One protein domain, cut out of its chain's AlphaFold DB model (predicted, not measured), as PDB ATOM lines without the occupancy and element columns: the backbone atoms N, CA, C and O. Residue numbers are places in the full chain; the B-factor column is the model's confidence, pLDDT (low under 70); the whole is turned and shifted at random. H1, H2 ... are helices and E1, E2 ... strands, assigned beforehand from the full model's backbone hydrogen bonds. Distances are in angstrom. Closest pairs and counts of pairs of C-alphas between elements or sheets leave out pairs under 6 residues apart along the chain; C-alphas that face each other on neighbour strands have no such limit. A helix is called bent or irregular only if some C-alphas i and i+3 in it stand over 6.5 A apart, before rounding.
ATOM      1  N   TYR A  28     173.531 133.576 127.807       74.25
ATOM      2  CA  TYR A  28     173.646 134.659 128.777       74.25
ATOM      3  C   TYR A  28     174.744 135.622 128.340       74.25
ATOM      4  O   TYR A  28     175.679 135.233 127.642       74.25
ATOM      5  N   PHE A  29     174.608 136.878 128.736       76.62
ATOM      6  CA  PHE A  29     175.464 137.972 128.309       76.62
ATOM      7  C   PHE A  29     175.687 138.946 129.461       76.62
ATOM      8  O   PHE A  29     174.886 139.003 130.396       76.62
ATOM      9  N   TYR A  30     176.752 139.738 129.389       76.44
ATOM     10  CA  TYR A  30     176.926 140.861 130.302       76.44
ATOM     11  C   TYR A  30     175.987 142.014 129.971       76.44
ATOM     12  O   TYR A  30     175.595 142.206 128.825       76.44
ATOM     13  N   GLY A  31     175.647 142.785 130.997       84.69
ATOM     14  CA  GLY A  31     174.730 143.906 130.904       84.69
ATOM     15  C   GLY A  31     173.262 143.491 130.861       84.69
ATOM     16  O   GLY A  31     172.905 142.313 130.982       84.69
ATOM     17  N   ARG A  32     172.382 144.485 130.719       87.19
ATOM     18  CA  ARG A  32     170.964 144.241 130.420       87.19
ATOM     19  C   ARG A  32     170.804 143.509 129.090       87.19
ATOM     20  O   ARG A  32     171.683 143.534 128.232       87.19
ATOM     21  N   CYS A  33     169.643 142.888 128.928       87.12
ATOM     22  CA  CYS A  33     169.280 142.231 127.685       87.12
ATOM     23  C   CYS A  33     169.025 143.268 126.585       87.12
ATOM     24  O   CYS A  33     168.190 144.159 126.758       87.12
ATOM     25  N   THR A  34     169.724 143.135 125.462       85.00
ATOM     26  CA  THR A  34     169.589 143.989 124.269       85.00
ATOM     27  C   THR A  34     169.265 143.160 123.036       85.00
ATOM     28  O   THR A  34     169.437 141.949 123.069       85.00
ATOM     29  N   ASP A  35     168.791 143.757 121.947       77.25
ATOM     30  CA  ASP A  35     168.622 143.049 120.675       77.25
ATOM     31  C   ASP A  35     169.892 143.055 119.801       77.25
ATOM     32  O   ASP A  35     170.998 143.378 120.250       77.25
ATOM     33  N   VAL A  36     169.761 142.629 118.541       69.44
ATOM     34  CA  VAL A  36     170.861 142.619 117.557       69.44
ATOM     35  C   VAL A  36     171.401 144.009 117.230       69.44
ATOM     36  O   VAL A  36     172.589 144.133 116.933       69.44
ATOM     37  N   ASP A  37     170.572 145.042 117.362       75.06
ATOM     38  CA  ASP A  37     170.927 146.437 117.115       75.06
ATOM     39  C   ASP A  37     171.370 147.155 118.402       75.06
ATOM     40  O   ASP A  37     171.672 148.347 118.385       75.06
ATOM     41  N   LYS A  38     171.502 146.402 119.504       77.50
ATOM     42  CA  LYS A  38     171.850 146.867 120.853       77.50
ATOM     43  C   LYS A  38     170.765 147.717 121.526       77.50
ATOM     44  O   LYS A  38     171.060 148.344 122.544       77.50
ATOM     45  N   ALA A  39     169.527 147.691 121.033       82.81
ATOM     46  CA  ALA A  39     168.400 148.323 121.711       82.81
ATOM     47  C   ALA A  39     168.030 147.520 122.967       82.81
ATOM     48  O   ALA A  39     168.005 146.289 122.941       82.81
ATOM     49  N   TYR A  40     167.766 148.193 124.088       84.69
ATOM     50  CA  TYR A  40     167.413 147.522 125.344       84.69
ATOM     51  C   TYR A  40     165.996 146.966 125.302       84.69
ATOM     52  O   TYR A  40     165.059 147.689 124.977       84.69
ATOM     53  N   PHE A  41     165.828 145.717 125.737       87.31
ATOM     54  CA  PHE A  41     164.494 145.162 125.909       87.31
ATOM     55  C   PHE A  41     163.699 145.908 126.987       87.31
ATOM     56  O   PHE A  41     164.231 146.252 128.045       87.31
ATOM     57  N   ASN A  42     162.401 146.090 126.743       92.25
ATOM     58  CA  ASN A  42     161.454 146.537 127.759       92.25
ATOM     59  C   ASN A  42     161.183 145.416 128.769       92.25
ATOM     60  O   ASN A  42     161.079 144.239 128.398       92.25
ATOM     61  N   GLY A  43     161.066 145.762 130.049       94.50
ATOM     62  CA  GLY A  43     160.904 144.761 131.092       94.50
ATOM     63  C   GLY A  43     160.229 145.253 132.360       94.50
ATOM     64  O   GLY A  43     159.961 146.434 132.552       94.50
ATOM     65  N   PHE A  44     159.985 144.305 133.258       96.88
ATOM     66  CA  PHE A  44     159.547 144.582 134.621       96.88
ATOM     67  C   PHE A  44     160.579 144.035 135.589       96.88
ATOM     68  O   PHE A  44     161.043 142.904 135.438       96.88
ATOM     69  N   SER A  45     160.940 144.843 136.579       97.12
ATOM     70  CA  SER A  45     161.941 144.497 137.583       97.12
ATOM     71  C   SER A  45     161.313 144.258 138.948       97.12
ATOM     72  O   SER A  45     160.289 144.843 139.291       97.12
ATOM     73  N   THR A  46     161.925 143.393 139.749       97.69
ATOM     74  CA  THR A  46     161.523 143.165 141.139       97.69
ATOM     75  C   THR A  46     162.740 142.792 141.994       97.69
ATOM     76  O   THR A  46     163.741 142.297 141.457       97.69
ATOM     77  N   PRO A  47     162.723 143.033 143.318       97.38
ATOM     78  CA  PRO A  47     163.835 142.647 144.170       97.38
ATOM     79  C   PRO A  47     164.019 141.125 144.244       97.38
ATOM     80  O   PRO A  47     163.060 140.351 144.304       97.38
ATOM     81  N   ILE A  48     165.278 140.693 144.331       95.62
ATOM     82  CA  ILE A  48     165.665 139.278 144.420       95.62
ATOM     83  C   ILE A  48     165.062 138.623 145.670       95.62
ATOM     84  O   ILE A  48     164.627 137.478 145.602       95.62
ATOM     85  N   PHE A  49     164.996 139.335 146.802       93.88
ATOM     86  CA  PHE A  49     164.505 138.820 148.095       93.88
ATOM     87  C   PHE A  49     165.113 137.465 148.502       93.88
ATOM     88  O   PHE A  49     164.429 136.586 149.016       93.88
ATOM     89  N   GLY A  50     166.414 137.288 148.264       92.12
ATOM     90  CA  GLY A  50     167.131 136.052 148.592       92.12
ATOM     91  C   GLY A  50     166.861 134.870 147.656       92.12
ATOM     92  O   GLY A  50     167.424 133.806 147.897       92.12
ATOM     93  N   ARG A  51     166.057 135.045 146.597       93.25
ATOM     94  CA  ARG A  51     165.875 134.031 145.550       93.25
ATOM     95  C   ARG A  51     167.206 133.666 144.897       93.25
ATOM     96  O   ARG A  51     168.141 134.463 144.848       93.25
ATOM     97  N   THR A  52     167.265 132.466 144.350       92.12
ATOM     98  CA  THR A  52     168.266 132.012 143.387       92.12
ATOM     99  C   THR A  52     167.921 132.505 141.977       92.12
ATOM    100  O   THR A  52     166.821 132.997 141.720       92.12
ATOM    101  N   LYS A  53     168.854 132.349 141.028       89.69
ATOM    102  CA  LYS A  53     168.618 132.675 139.609       89.69
ATOM    103  C   LYS A  53     167.470 131.852 139.011       89.69
ATOM    104  O   LYS A  53     166.677 132.399 138.253       89.69
ATOM    105  N   GLN A  54     167.363 130.571 139.380       88.75
ATOM    106  CA  GLN A  54     166.255 129.720 138.940       88.75
ATOM    107  C   GLN A  54     164.928 130.199 139.525       88.75
ATOM    108  O   GLN A  54     163.998 130.426 138.772       88.75
ATOM    109  N   GLU A  55     164.855 130.450 140.834       93.38
ATOM    110  CA  GLU A  55     163.611 130.926 141.456       93.38
ATOM    111  C   GLU A  55     163.162 132.282 140.891       93.38
ATOM    112  O   GLU A  55     161.968 132.524 140.739       93.38
ATOM    113  N   ALA A  56     164.097 133.176 140.554       95.12
ATOM    114  CA  ALA A  56     163.777 134.427 139.868       95.12
ATOM    115  C   ALA A  56     163.197 134.189 138.466       95.12
ATOM    116  O   ALA A  56     162.187 134.800 138.110       95.12
ATOM    117  N   LEU A  57     163.776 133.262 137.700       92.19
ATOM    118  CA  LEU A  57     163.245 132.873 136.398       92.19
ATOM    119  C   LEU A  57     161.856 132.239 136.512       92.19
ATOM    120  O   LEU A  57     160.943 132.611 135.776       92.19
ATOM    121  N   ASP A  58     161.679 131.330 137.464       91.25
ATOM    122  CA  ASP A  58     160.397 130.688 137.738       91.25
ATOM    123  C   ASP A  58     159.346 131.751 138.092       91.25
ATOM    124  O   ASP A  58     158.225 131.705 137.584       91.25
ATOM    125  N   THR A  59     159.740 132.778 138.860       95.06
ATOM    126  CA  THR A  59     158.891 133.930 139.197       95.06
ATOM    127  C   THR A  59     158.519 134.747 137.946       95.06
ATOM    128  O   THR A  59     157.373 135.191 137.835       95.06
ATOM    129  N   CYS A  60     159.435 134.931 136.979       95.00
ATOM    130  CA  CYS A  60     159.112 135.568 135.693       95.00
ATOM    131  C   CYS A  60     157.998 134.802 134.963       95.00
ATOM    132  O   CYS A  60     156.994 135.389 134.562       95.00
ATOM    133  N   PHE A  61     158.156 133.486 134.804       92.06
ATOM    134  CA  PHE A  61     157.187 132.655 134.086       92.06
ATOM    135  C   PHE A  61     155.866 132.482 134.850       92.06
ATOM    136  O   PHE A  61     154.821 132.354 134.220       92.06
ATOM    137  N   GLU A  62     155.880 132.496 136.184       93.50
ATOM    138  CA  GLU A  62     154.663 132.459 137.003       93.50
ATOM    139  C   GLU A  62     153.797 133.709 136.790       93.50
ATOM    140  O   GLU A  62     152.580 133.598 136.652       93.50
ATOM    141  N   ASN A  63     154.414 134.894 136.721       94.88
ATOM    142  CA  ASN A  63     153.688 136.164 136.620       94.88
ATOM    143  C   ASN A  63     153.336 136.545 135.177       94.88
ATOM    144  O   ASN A  63     152.277 137.123 134.937       94.88
ATOM    145  N   PHE A  64     154.208 136.226 134.219       93.12
ATOM    146  CA  PHE A  64     154.082 136.691 132.833       93.12
ATOM    147  C   PHE A  64     153.906 135.557 131.813       93.12
ATOM    148  O   PHE A  64     153.806 135.803 130.608       93.12
ATOM    149  N   GLY A  65     153.849 134.305 132.269       89.44
ATOM    150  CA  GLY A  65     153.657 133.143 131.409       89.44
ATOM    151  C   GLY A  65     154.790 132.949 130.402       89.44
ATOM    152  O   GLY A  65     155.942 133.316 130.625       89.44
ATOM    153  N   THR A  66     154.457 132.369 129.250       86.00
ATOM    154  CA  THR A  66     155.414 132.054 128.176       86.00
ATOM    155  C   THR A  66     155.867 133.272 127.363       86.00
ATOM    156  O   THR A  66     156.621 133.117 126.404       86.00
ATOM    157  N   SER A  67     155.427 134.481 127.727       88.12
ATOM    158  CA  SER A  67     155.812 135.724 127.051       88.12
ATOM    159  C   SER A  67     157.213 136.218 127.423       88.12
ATOM    160  O   SER A  67     157.744 137.085 126.731       88.12
ATOM    161  N   VAL A  68     157.815 135.681 128.489       89.81
ATOM    162  CA  VAL A  68     159.166 136.038 128.945       89.81
ATOM    163  C   VAL A  68     160.195 135.695 127.864       89.81
ATOM    164  O   VAL A  68     160.350 134.532 127.490       89.81
ATOM    165  N   GLN A  69     160.917 136.704 127.375       85.06
ATOM    166  CA  GLN A  69     161.960 136.546 126.351       85.06
ATOM    167  C   GLN A  69     163.341 136.319 126.968       85.06
ATOM    168  O   GLN A  69     164.141 135.517 126.478       85.06
ATOM    169  N   ALA A  70     163.612 137.023 128.064       89.12
ATOM    170  CA  ALA A  70     164.871 136.971 128.784       89.12
ATOM    171  C   ALA A  70     164.686 137.430 130.235       89.12
ATOM    172  O   ALA A  70     163.641 137.969 130.601       89.12
ATOM    173  N   MET A  71     165.714 137.246 131.058       92.94
ATOM    174  CA  MET A  71     165.801 137.788 132.411       92.94
ATOM    175  C   MET A  71     167.184 138.386 132.623       92.94
ATOM    176  O   MET A  71     168.163 137.733 132.301       92.94
ATOM    177  N   SER A  72     167.306 139.560 133.233       93.25
ATOM    178  CA  SER A  72     168.597 140.015 133.757       93.25
ATOM    179  C   SER A  72     168.662 139.886 135.263       93.25
ATOM    180  O   SER A  72     167.688 140.154 135.960       93.25
ATOM    181  N   TRP A  73     169.843 139.554 135.760       92.75
ATOM    182  CA  TRP A  73     170.173 139.470 137.172       92.75
ATOM    183  C   TRP A  73     171.124 140.603 137.551       92.75
ATOM    184  O   TRP A  73     172.249 140.638 137.057       92.75
ATOM    185  N   ASN A  74     170.693 141.511 138.430       92.12
ATOM    186  CA  ASN A  74     171.518 142.598 138.949       92.12
ATOM    187  C   ASN A  74     171.788 142.381 140.442       92.12
ATOM    188  O   ASN A  74     170.969 142.683 141.313       92.12
ATOM    189  N   ARG A  75     172.975 141.857 140.753       84.19
ATOM    190  CA  ARG A  75     173.348 141.547 142.138       84.19
ATOM    191  C   ARG A  75     173.594 142.804 142.976       84.19
ATOM    192  O   ARG A  75     173.356 142.760 144.178       84.19
ATOM    193  N   ILE A  76     174.082 143.886 142.365       84.38
ATOM    194  CA  ILE A  76     174.433 145.124 143.081       84.38
ATOM    195  C   ILE A  76     173.168 145.858 143.514       84.38
ATOM    196  O   ILE A  76     173.052 146.247 144.673       84.38
ATOM    197  N   GLU A  77     172.205 145.996 142.605       89.19
ATOM    198  CA  GLU A  77     170.911 146.614 142.917       89.19
ATOM    199  C   GLU A  77     169.979 145.661 143.675       89.19
ATOM    200  O   GLU A  77     168.976 146.089 144.242       89.19
ATOM    201  N   GLY A  78     170.313 144.368 143.724       93.88
ATOM    202  CA  GLY A  78     169.506 143.369 144.409       93.88
ATOM    203  C   GLY A  78     168.194 143.078 143.681       93.88
ATOM    204  O   GLY A  78     167.199 142.757 144.332       93.88
ATOM    205  N   THR A  79     168.178 143.193 142.352       96.00
ATOM    206  CA  THR A  79     166.987 143.059 141.503       96.00
ATOM    207  C   THR A  79     167.198 142.048 140.381       96.00
ATOM    208  O   THR A  79     168.319 141.717 139.991       96.00
ATOM    209  N   PHE A  80     166.097 141.547 139.836       96.31
ATOM    210  CA  PHE A  80     166.083 140.899 138.532       96.31
ATOM    211  C   PHE A  80     164.984 141.520 137.671       96.31
ATOM    212  O   PHE A  80     164.035 142.101 138.195       96.31
ATOM    213  N   THR A  81     165.143 141.453 136.353       96.25
ATOM    214  CA  THR A  81     164.197 142.014 135.376       96.25
ATOM    215  C   THR A  81     163.788 140.931 134.400       96.25
ATOM    216  O   THR A  81     164.670 140.244 133.901       96.25
ATOM    217  N   CYS A  82     162.497 140.788 134.108       95.19
ATOM    218  CA  CYS A  82     161.997 139.951 133.017       95.19
ATOM    219  C   CYS A  82     161.742 140.836 131.798       95.19
ATOM    220  O   CYS A  82     161.165 141.912 131.943       95.19
ATOM    221  N   TYR A  83     162.158 140.385 130.620       92.75
ATOM    222  CA  TYR A  83     162.111 141.154 129.379       92.75
ATOM    223  C   TYR A  83     161.108 140.585 128.384       92.75
ATOM    224  O   TYR A  83     160.903 139.368 128.319       92.75
ATOM    225  N   PHE A  84     160.525 141.472 127.578       89.94
ATOM    226  CA  PHE A  84     159.419 141.178 126.669       89.94
ATOM    227  C   PHE A  84     159.620 141.848 125.309       89.94
ATOM    228  O   PHE A  84     160.366 142.815 125.192       89.94
ATOM    229  N   THR A  85     158.919 141.361 124.283       86.12
ATOM    230  CA  THR A  85     158.732 142.154 123.054       86.12
ATOM    231  C   THR A  85     157.870 143.384 123.347       86.12
ATOM    232  O   THR A  85     157.082 143.360 124.293       86.12
ATOM    233  N   ASP A  86     157.955 144.426 122.519       87.12
ATOM    234  CA  ASP A  86     157.187 145.664 122.726       87.12
ATOM    235  C   ASP A  86     155.670 145.428 122.768       87.12
ATOM    236  O   ASP A  86     154.970 146.008 123.595       87.12
ATOM    237  N   GLU A  87     155.151 144.532 121.925       88.69
ATOM    238  CA  GLU A  87     153.731 144.155 121.933       88.69
ATOM    239  C   GLU A  87     153.320 143.532 123.278       88.69
ATOM    240  O   GLU A  87     152.341 143.951 123.896       88.69
ATOM    241  N   GLN A  88     154.100 142.561 123.763       90.75
ATOM    242  CA  GLN A  88     153.832 141.884 125.034       90.75
ATOM    243  C   GLN A  88     153.971 142.838 126.220       90.75
ATOM    244  O   GLN A  88     153.141 142.823 127.126       90.75
ATOM    245  N   TYR A  89     155.001 143.678 126.201       92.62
ATOM    246  CA  TYR A  89     155.250 144.679 127.224       92.62
ATOM    247  C   TYR A  89     154.077 145.662 127.360       92.62
ATOM    248  O   TYR A  89     153.536 145.829 128.454       92.62
ATOM    249  N   ASN A  90     153.622 146.236 126.241       92.62
ATOM    250  CA  ASN A  90     152.475 147.145 126.220       92.62
ATOM    251  C   ASN A  90     151.188 146.448 126.683       92.62
ATOM    252  O   ASN A  90     150.427 147.019 127.462       92.62
ATOM    253  N   SER A  91     150.978 145.187 126.290       93.81
ATOM    254  CA  SER A  91     149.836 144.403 126.771       93.81
ATOM    255  C   SER A  91     149.842 144.228 128.296       93.81
ATOM    256  O   SER A  91     148.780 144.298 128.915       93.81
ATOM    257  N   PHE A  92     151.007 144.030 128.924       94.44
ATOM    258  CA  PHE A  92     151.110 143.941 130.384       94.44
ATOM    259  C   PHE A  92     150.910 145.290 131.080       94.44
ATOM    260  O   PHE A  92     150.288 145.330 132.141       94.44
ATOM    261  N   LEU A  93     151.373 146.396 130.485       93.38
ATOM    262  CA  LEU A  93     151.088 147.740 131.001       93.38
ATOM    263  C   LEU A  93     149.581 148.025 131.035       93.38
ATOM    264  O   LEU A  93     149.079 148.543 132.031       93.38
ATOM    265  N   GLU A  94     148.856 147.649 129.980       94.62
ATOM    266  CA  GLU A  94     147.400 147.812 129.897       94.62
ATOM    267  C   GLU A  94     146.645 146.894 130.868       94.62
ATOM    268  O   GLU A  94     145.654 147.308 131.473       94.62
ATOM    269  N   ALA A  95     147.114 145.653 131.039       93.44
ATOM    270  CA  ALA A  95     146.509 144.679 131.948       93.44
ATOM    271  C   ALA A  95     146.781 144.981 133.435       93.44
ATOM    272  O   ALA A  95     146.011 144.560 134.300       93.44
ATOM    273  N   GLY A  96     147.851 145.723 133.724       93.12
ATOM    274  CA  GLY A  96     148.313 146.054 135.066       93.12
ATOM    275  C   GLY A  96     149.533 145.233 135.485       93.12
ATOM    276  O   GLY A  96     149.599 144.018 135.305       93.12
ATOM    277  N   ILE A  97     150.500 145.920 136.092       92.12
ATOM    278  CA  ILE A  97     151.758 145.334 136.564       92.12
ATOM    279  C   ILE A  97     151.510 144.571 137.885       92.12
ATOM    280  O   ILE A  97     150.851 145.121 138.776       92.12
ATOM    281  N   PRO A  98     152.030 143.337 138.065       93.88
ATOM    282  CA  PRO A  98     151.841 142.594 139.308       93.88
ATOM    283  C   PRO A  98     152.434 143.316 140.532       93.88
ATOM    284  O   PRO A  98     153.362 144.118 140.437       93.88
ATOM    285  N   PHE A  99     151.910 143.019 141.725       93.62
ATOM    286  CA  PHE A  99     152.369 143.651 142.967       93.62
ATOM    287  C   PHE A  99     153.874 143.414 143.206       93.62
ATOM    288  O   PHE A  99     154.350 142.293 143.057       93.62
ATOM    289  N   LEU A 100     154.602 144.464 143.619       93.88
ATOM    290  CA  LEU A 100     156.070 144.505 143.809       93.88
ATOM    291  C   LEU A 100     156.917 144.409 142.533       93.88
ATOM    292  O   LEU A 100     158.140 144.264 142.628       93.88
ATOM    293  N   TRP A 101     156.298 144.522 141.362       97.12
ATOM    294  CA  TRP A 101     157.014 144.727 140.113       97.12
ATOM    295  C   TRP A 101     157.027 146.205 139.747       97.12
ATOM    296  O   TRP A 101     156.074 146.943 140.001       97.12
ATOM    297  N   PHE A 102     158.133 146.628 139.156       95.56
ATOM    298  CA  PHE A 102     158.383 147.998 138.752       95.56
ATOM    299  C   PHE A 102     158.628 148.033 137.253       95.56
ATOM    300  O   PHE A 102     159.373 147.207 136.722       95.56
ATOM    301  N   ASP A 103     158.001 149.005 136.603       94.06
ATOM    302  CA  ASP A 103     158.290 149.374 135.224       94.06
ATOM    303  C   ASP A 103     159.806 149.611 135.057       94.06
ATOM    304  O   ASP A 103     160.425 150.336 135.844       94.06
ATOM    305  N   ASN A 104     160.406 148.934 134.079       88.44
ATOM    306  CA  ASN A 104     161.793 149.104 133.673       88.44
ATOM    307  C   ASN A 104     161.830 149.266 132.143       88.44
ATOM    308  O   ASN A 104     162.112 148.297 131.424       88.44
ATOM    309  N   PRO A 105     161.511 150.468 131.631       84.81
ATOM    310  CA  PRO A 105     161.417 150.681 130.202       84.81
ATOM    311  C   PRO A 105     162.824 150.660 129.594       84.81
ATOM    312  O   PRO A 105     163.759 151.291 130.098       84.81
ATOM    313  N   GLY A 106     162.970 149.932 128.491       71.50
ATOM    314  CA  GLY A 106     164.114 150.041 127.602       71.50
ATOM    315  C   GLY A 106     164.103 151.421 126.949       71.50
ATOM    316  O   GLY A 106     163.054 151.942 126.577       71.50
ATOM    317  N   GLY A 107     165.267 152.060 126.844       61.19
ATOM    318  CA  GLY A 107     165.365 153.419 126.297       61.19
ATOM    319  C   GLY A 107     165.042 153.532 124.800       61.19
ATOM    320  O   GLY A 107     164.894 154.648 124.307       61.19
ATOM    321  N   GLU A 108     164.944 152.409 124.081       66.19
ATOM    322  CA  GLU A 108     164.788 152.348 122.625       66.19
ATOM    323  C   GLU A 108     163.820 151.222 122.212       66.19
ATOM    324  O   GLU A 108     163.647 150.244 122.936       66.19
ATOM    325  N   ILE A 109     163.172 151.387 121.052       58.38
ATOM    326  CA  ILE A 109     162.242 150.409 120.457       58.38
ATOM    327  C   ILE A 109     163.033 149.184 119.999       58.38
ATOM    328  O   ILE A 109     164.048 149.330 119.316       58.38
ATOM    329  N   VAL A 110     162.542 147.993 120.332       57.84
ATOM    330  CA  VAL A 110     163.214 146.725 120.039       57.84
ATOM    331  C   VAL A 110     162.636 146.135 118.762       57.84
ATOM    332  O   VAL A 110     161.447 145.824 118.693       57.84
ATOM    333  N   TYR A 111     163.477 145.928 117.751       53.97
ATOM    334  CA  TYR A 111     163.036 145.367 116.469       53.97
ATOM    335  C   TYR A 111     163.388 143.879 116.327       53.97
ATOM    336  O   TYR A 111     162.807 143.182 115.491       53.97
ATOM    337  N   GLY A 112     164.327 143.380 117.138       55.88
ATOM    338  CA  GLY A 112     164.868 142.027 117.026       55.88
ATOM    339  C   GLY A 112     164.181 140.961 117.887       55.88
ATOM    340  O   GLY A 112     163.737 141.197 119.009       55.88
ATOM    341  N   SER A 113     164.153 139.727 117.374       55.84
ATOM    342  CA  SER A 113     163.758 138.526 118.123       55.84
ATOM    343  C   SER A 113     164.882 137.927 118.970       55.84
ATOM    344  O   SER A 113     164.596 137.103 119.848       55.84
ATOM    345  N   SER A 114     166.130 138.290 118.688       60.56
ATOM    346  CA  SER A 114     167.323 137.743 119.329       60.56
ATOM    347  C   SER A 114     167.752 138.620 120.502       60.56
ATOM    348  O   SER A 114     167.619 139.838 120.451       60.56
ATOM    349  N   VAL A 115     168.274 137.990 121.552       62.31
ATOM    350  CA  VAL A 115     168.703 138.661 122.786       62.31
ATOM    351  C   VAL A 115     170.224 138.572 122.916       62.31
ATOM    352  O   VAL A 115     170.780 137.488 122.789       62.31
ATOM    353  N   ASN A 116     170.865 139.689 123.224       68.94
ATOM    354  CA  ASN A 116     172.289 139.920 123.435       68.94
ATOM    355  C   ASN A 116     172.515 140.626 124.783       68.94
ATOM    356  O   ASN A 116     171.578 140.876 125.547       68.94
ATOM    357  N   GLY A 117     173.775 140.944 125.075       61.97
ATOM    358  CA  GLY A 117     174.172 141.769 126.212       61.97
ATOM    359  C   GLY A 117     174.436 143.221 125.847       61.97
ATOM    360  O   GLY A 117     174.954 143.524 124.769       61.97
ATOM    361  N   GLY A 118     174.108 144.122 126.767       70.50
ATOM    362  CA  GLY A 118     174.541 145.515 126.736       70.50
ATOM    363  C   GLY A 118     175.999 145.707 127.176       70.50
ATOM    364  O   GLY A 118     176.671 144.789 127.635       70.50
ATOM    365  N   SER A 119     176.491 146.943 127.089       69.25
ATOM    366  CA  SER A 119     177.862 147.315 127.482       69.25
ATOM    367  C   SER A 119     178.061 147.516 128.993       69.25
ATOM    368  O   SER A 119     179.095 148.029 129.414       69.25
ATOM    369  N   GLU A 120     177.069 147.191 129.824       66.12
ATOM    370  CA  GLU A 120     177.127 147.351 131.286       66.12
ATOM    371  C   GLU A 120     177.879 146.167 131.918       66.12
ATOM    372  O   GLU A 120     177.314 145.340 132.643       66.12
ATOM    373  N   GLU A 121     179.160 146.056 131.573       59.66
ATOM    374  CA  GLU A 121     180.015 144.926 131.929       59.66
ATOM    375  C   GLU A 121     180.045 144.664 133.449       59.66
ATOM    376  O   GLU A 121     180.178 145.571 134.271       59.66
ATOM    377  N   GLY A 122     179.921 143.387 133.829       59.66
ATOM    378  CA  GLY A 122     180.250 142.877 135.167       59.66
ATOM    379  C   GLY A 122     179.226 143.078 136.297       59.66
ATOM    380  O   GLY A 122     179.372 142.442 137.340       59.66
ATOM    381  N   VAL A 123     178.185 143.901 136.128       77.25
ATOM    382  CA  VAL A 123     177.178 144.153 137.192       77.25
ATOM    383  C   VAL A 123     175.873 143.398 136.962       77.25
ATOM    384  O   VAL A 123     175.217 142.943 137.906       77.25
ATOM    385  N   ILE A 124     175.503 143.272 135.693       85.50
ATOM    386  CA  ILE A 124     174.236 142.708 135.251       85.50
ATOM    387  C   ILE A 124     174.546 141.518 134.349       85.50
ATOM    388  O   ILE A 124     175.455 141.576 133.520       85.50
ATOM    389  N   THR A 125     173.800 140.432 134.517       86.38
ATOM    390  CA  THR A 125     173.855 139.283 133.610       86.38
ATOM    391  C   THR A 125     172.497 139.096 132.962       86.38
ATOM    392  O   THR A 125     171.536 138.791 133.662       86.38
ATOM    393  N   CYS A 126     172.410 139.270 131.649       87.44
ATOM    394  CA  CYS A 126     171.258 138.884 130.850       87.44
ATOM    395  C   CYS A 126     171.255 137.370 130.633       87.44
ATOM    396  O   CYS A 126     172.286 136.809 130.303       87.44
ATOM    397  N   TYR A 127     170.102 136.728 130.753       85.62
ATOM    398  CA  TYR A 127     169.834 135.331 130.446       85.62
ATOM    399  C   TYR A 127     168.711 135.276 129.408       85.62
ATOM    400  O   TYR A 127     167.580 135.669 129.677       85.62
ATOM    401  N   ALA A 128     169.022 134.814 128.208       80.06
ATOM    402  CA  ALA A 128     168.116 134.686 127.083       80.06
ATOM    403  C   ALA A 128     167.577 133.255 126.994       80.06
ATOM    404  O   ALA A 128     168.324 132.315 126.719       80.06
ATOM    405  N   PHE A 129     166.266 133.092 127.183       69.81
ATOM    406  CA  PHE A 129     165.615 131.775 127.262       69.81
ATOM    407  C   PHE A 129     164.745 131.452 126.067       69.81
ATOM    408  O   PHE A 129     163.964 130.502 126.145       69.81
TER     409      PHE A 129
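This is residues 28 to 129 of the 341 residues of an uncharacterized protein of Hondaea fermentalgiana (UniProt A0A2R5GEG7). A strongly twisted, curled antiparallel sheet of six strands has two helices over one face, the long helix H1 packed over E3 and E4 and the shorter H2 over E2. The two long links, residues 31 to 41 and 105 to 123, lie on the side of the sheet away from H1. The printed part has 102 residues, running E1 E2 H1 E3 E4 H2 E5 E6, with the sheet order E1 E6 E3 E4 E2 E5; the class is mixed, helices and strands. It is compact, with a radius of gyration of the C-alphas of 12.2 A, and spans 32 by 31 by 20 A.

Start at edge strand E1, residues 28 to 30, antiparallel to E6, residues 124 to 128; N 29 and O 126 are 2.8 A apart. E6 is antiparallel to E3, residues 70 to 74, with N 71 and O 127 at 2.8 A. E3 and E4, residues 79 to 84, form a hairpin; N 72 and O 81 are 2.8 A apart. E4 is antiparallel to E2, residues 42 to 47, with N 46 and O 80 at 2.9 A, and E2 to edge strand E5, residues 102 to 104, with N 45 and O 102 at 2.8 A. H1, residues 53 to 67, is on the sheet at a height of 9.0 A, over E3 and E4; its closest C-alphas to E4 are Cys 60 and Cys 82, 5.9 A. It runs along the strands, only just, at 29 degrees to E4 on the local plane. H2, residues 86 to 95, is on the sheet over E2 at a height of 8.9 A; its closest C-alphas are Tyr 89 and Asn 42, 6.5 A. The helices make two layers with the sheet, helices on one face. E2, H1, E3 and E4, H2, E5 are split strand-helix-strand units, in each of which the two strands run the same way in the sheet with another strand between them, E4 in the first and E2 in the second; both crossovers are right-handed. In H2 every O i to N i+4 pair is within hydrogen-bond range; in H1, 9 of 11 are.

Find C-alpha 28 at (173.646, 134.659, 128.777), where E1 begins. E2 is 17.0 A long, and H1 runs 18.2 A from C-alpha 53 at (168.618, 132.675, 139.609); it is irregular, C-alphas 63 and 66 being 9.5 A apart. E3 is 13.4 A, E4 16.8 A, H2 14.1 A and E6 13.0 A long. E6 ends at C-alpha 128, (168.116, 134.686, 127.083).

Look for Ala 95 and Gly 122, whose C-alphas are the farthest apart, 33.9 A. The printed part has no cut. The links E1 to E2 and E5 to E6 are long. Mean pLDDT of the printed part is 85.0; residue 36, residues 107 to 117, residues 119 to 122 and residue 129 are under 70.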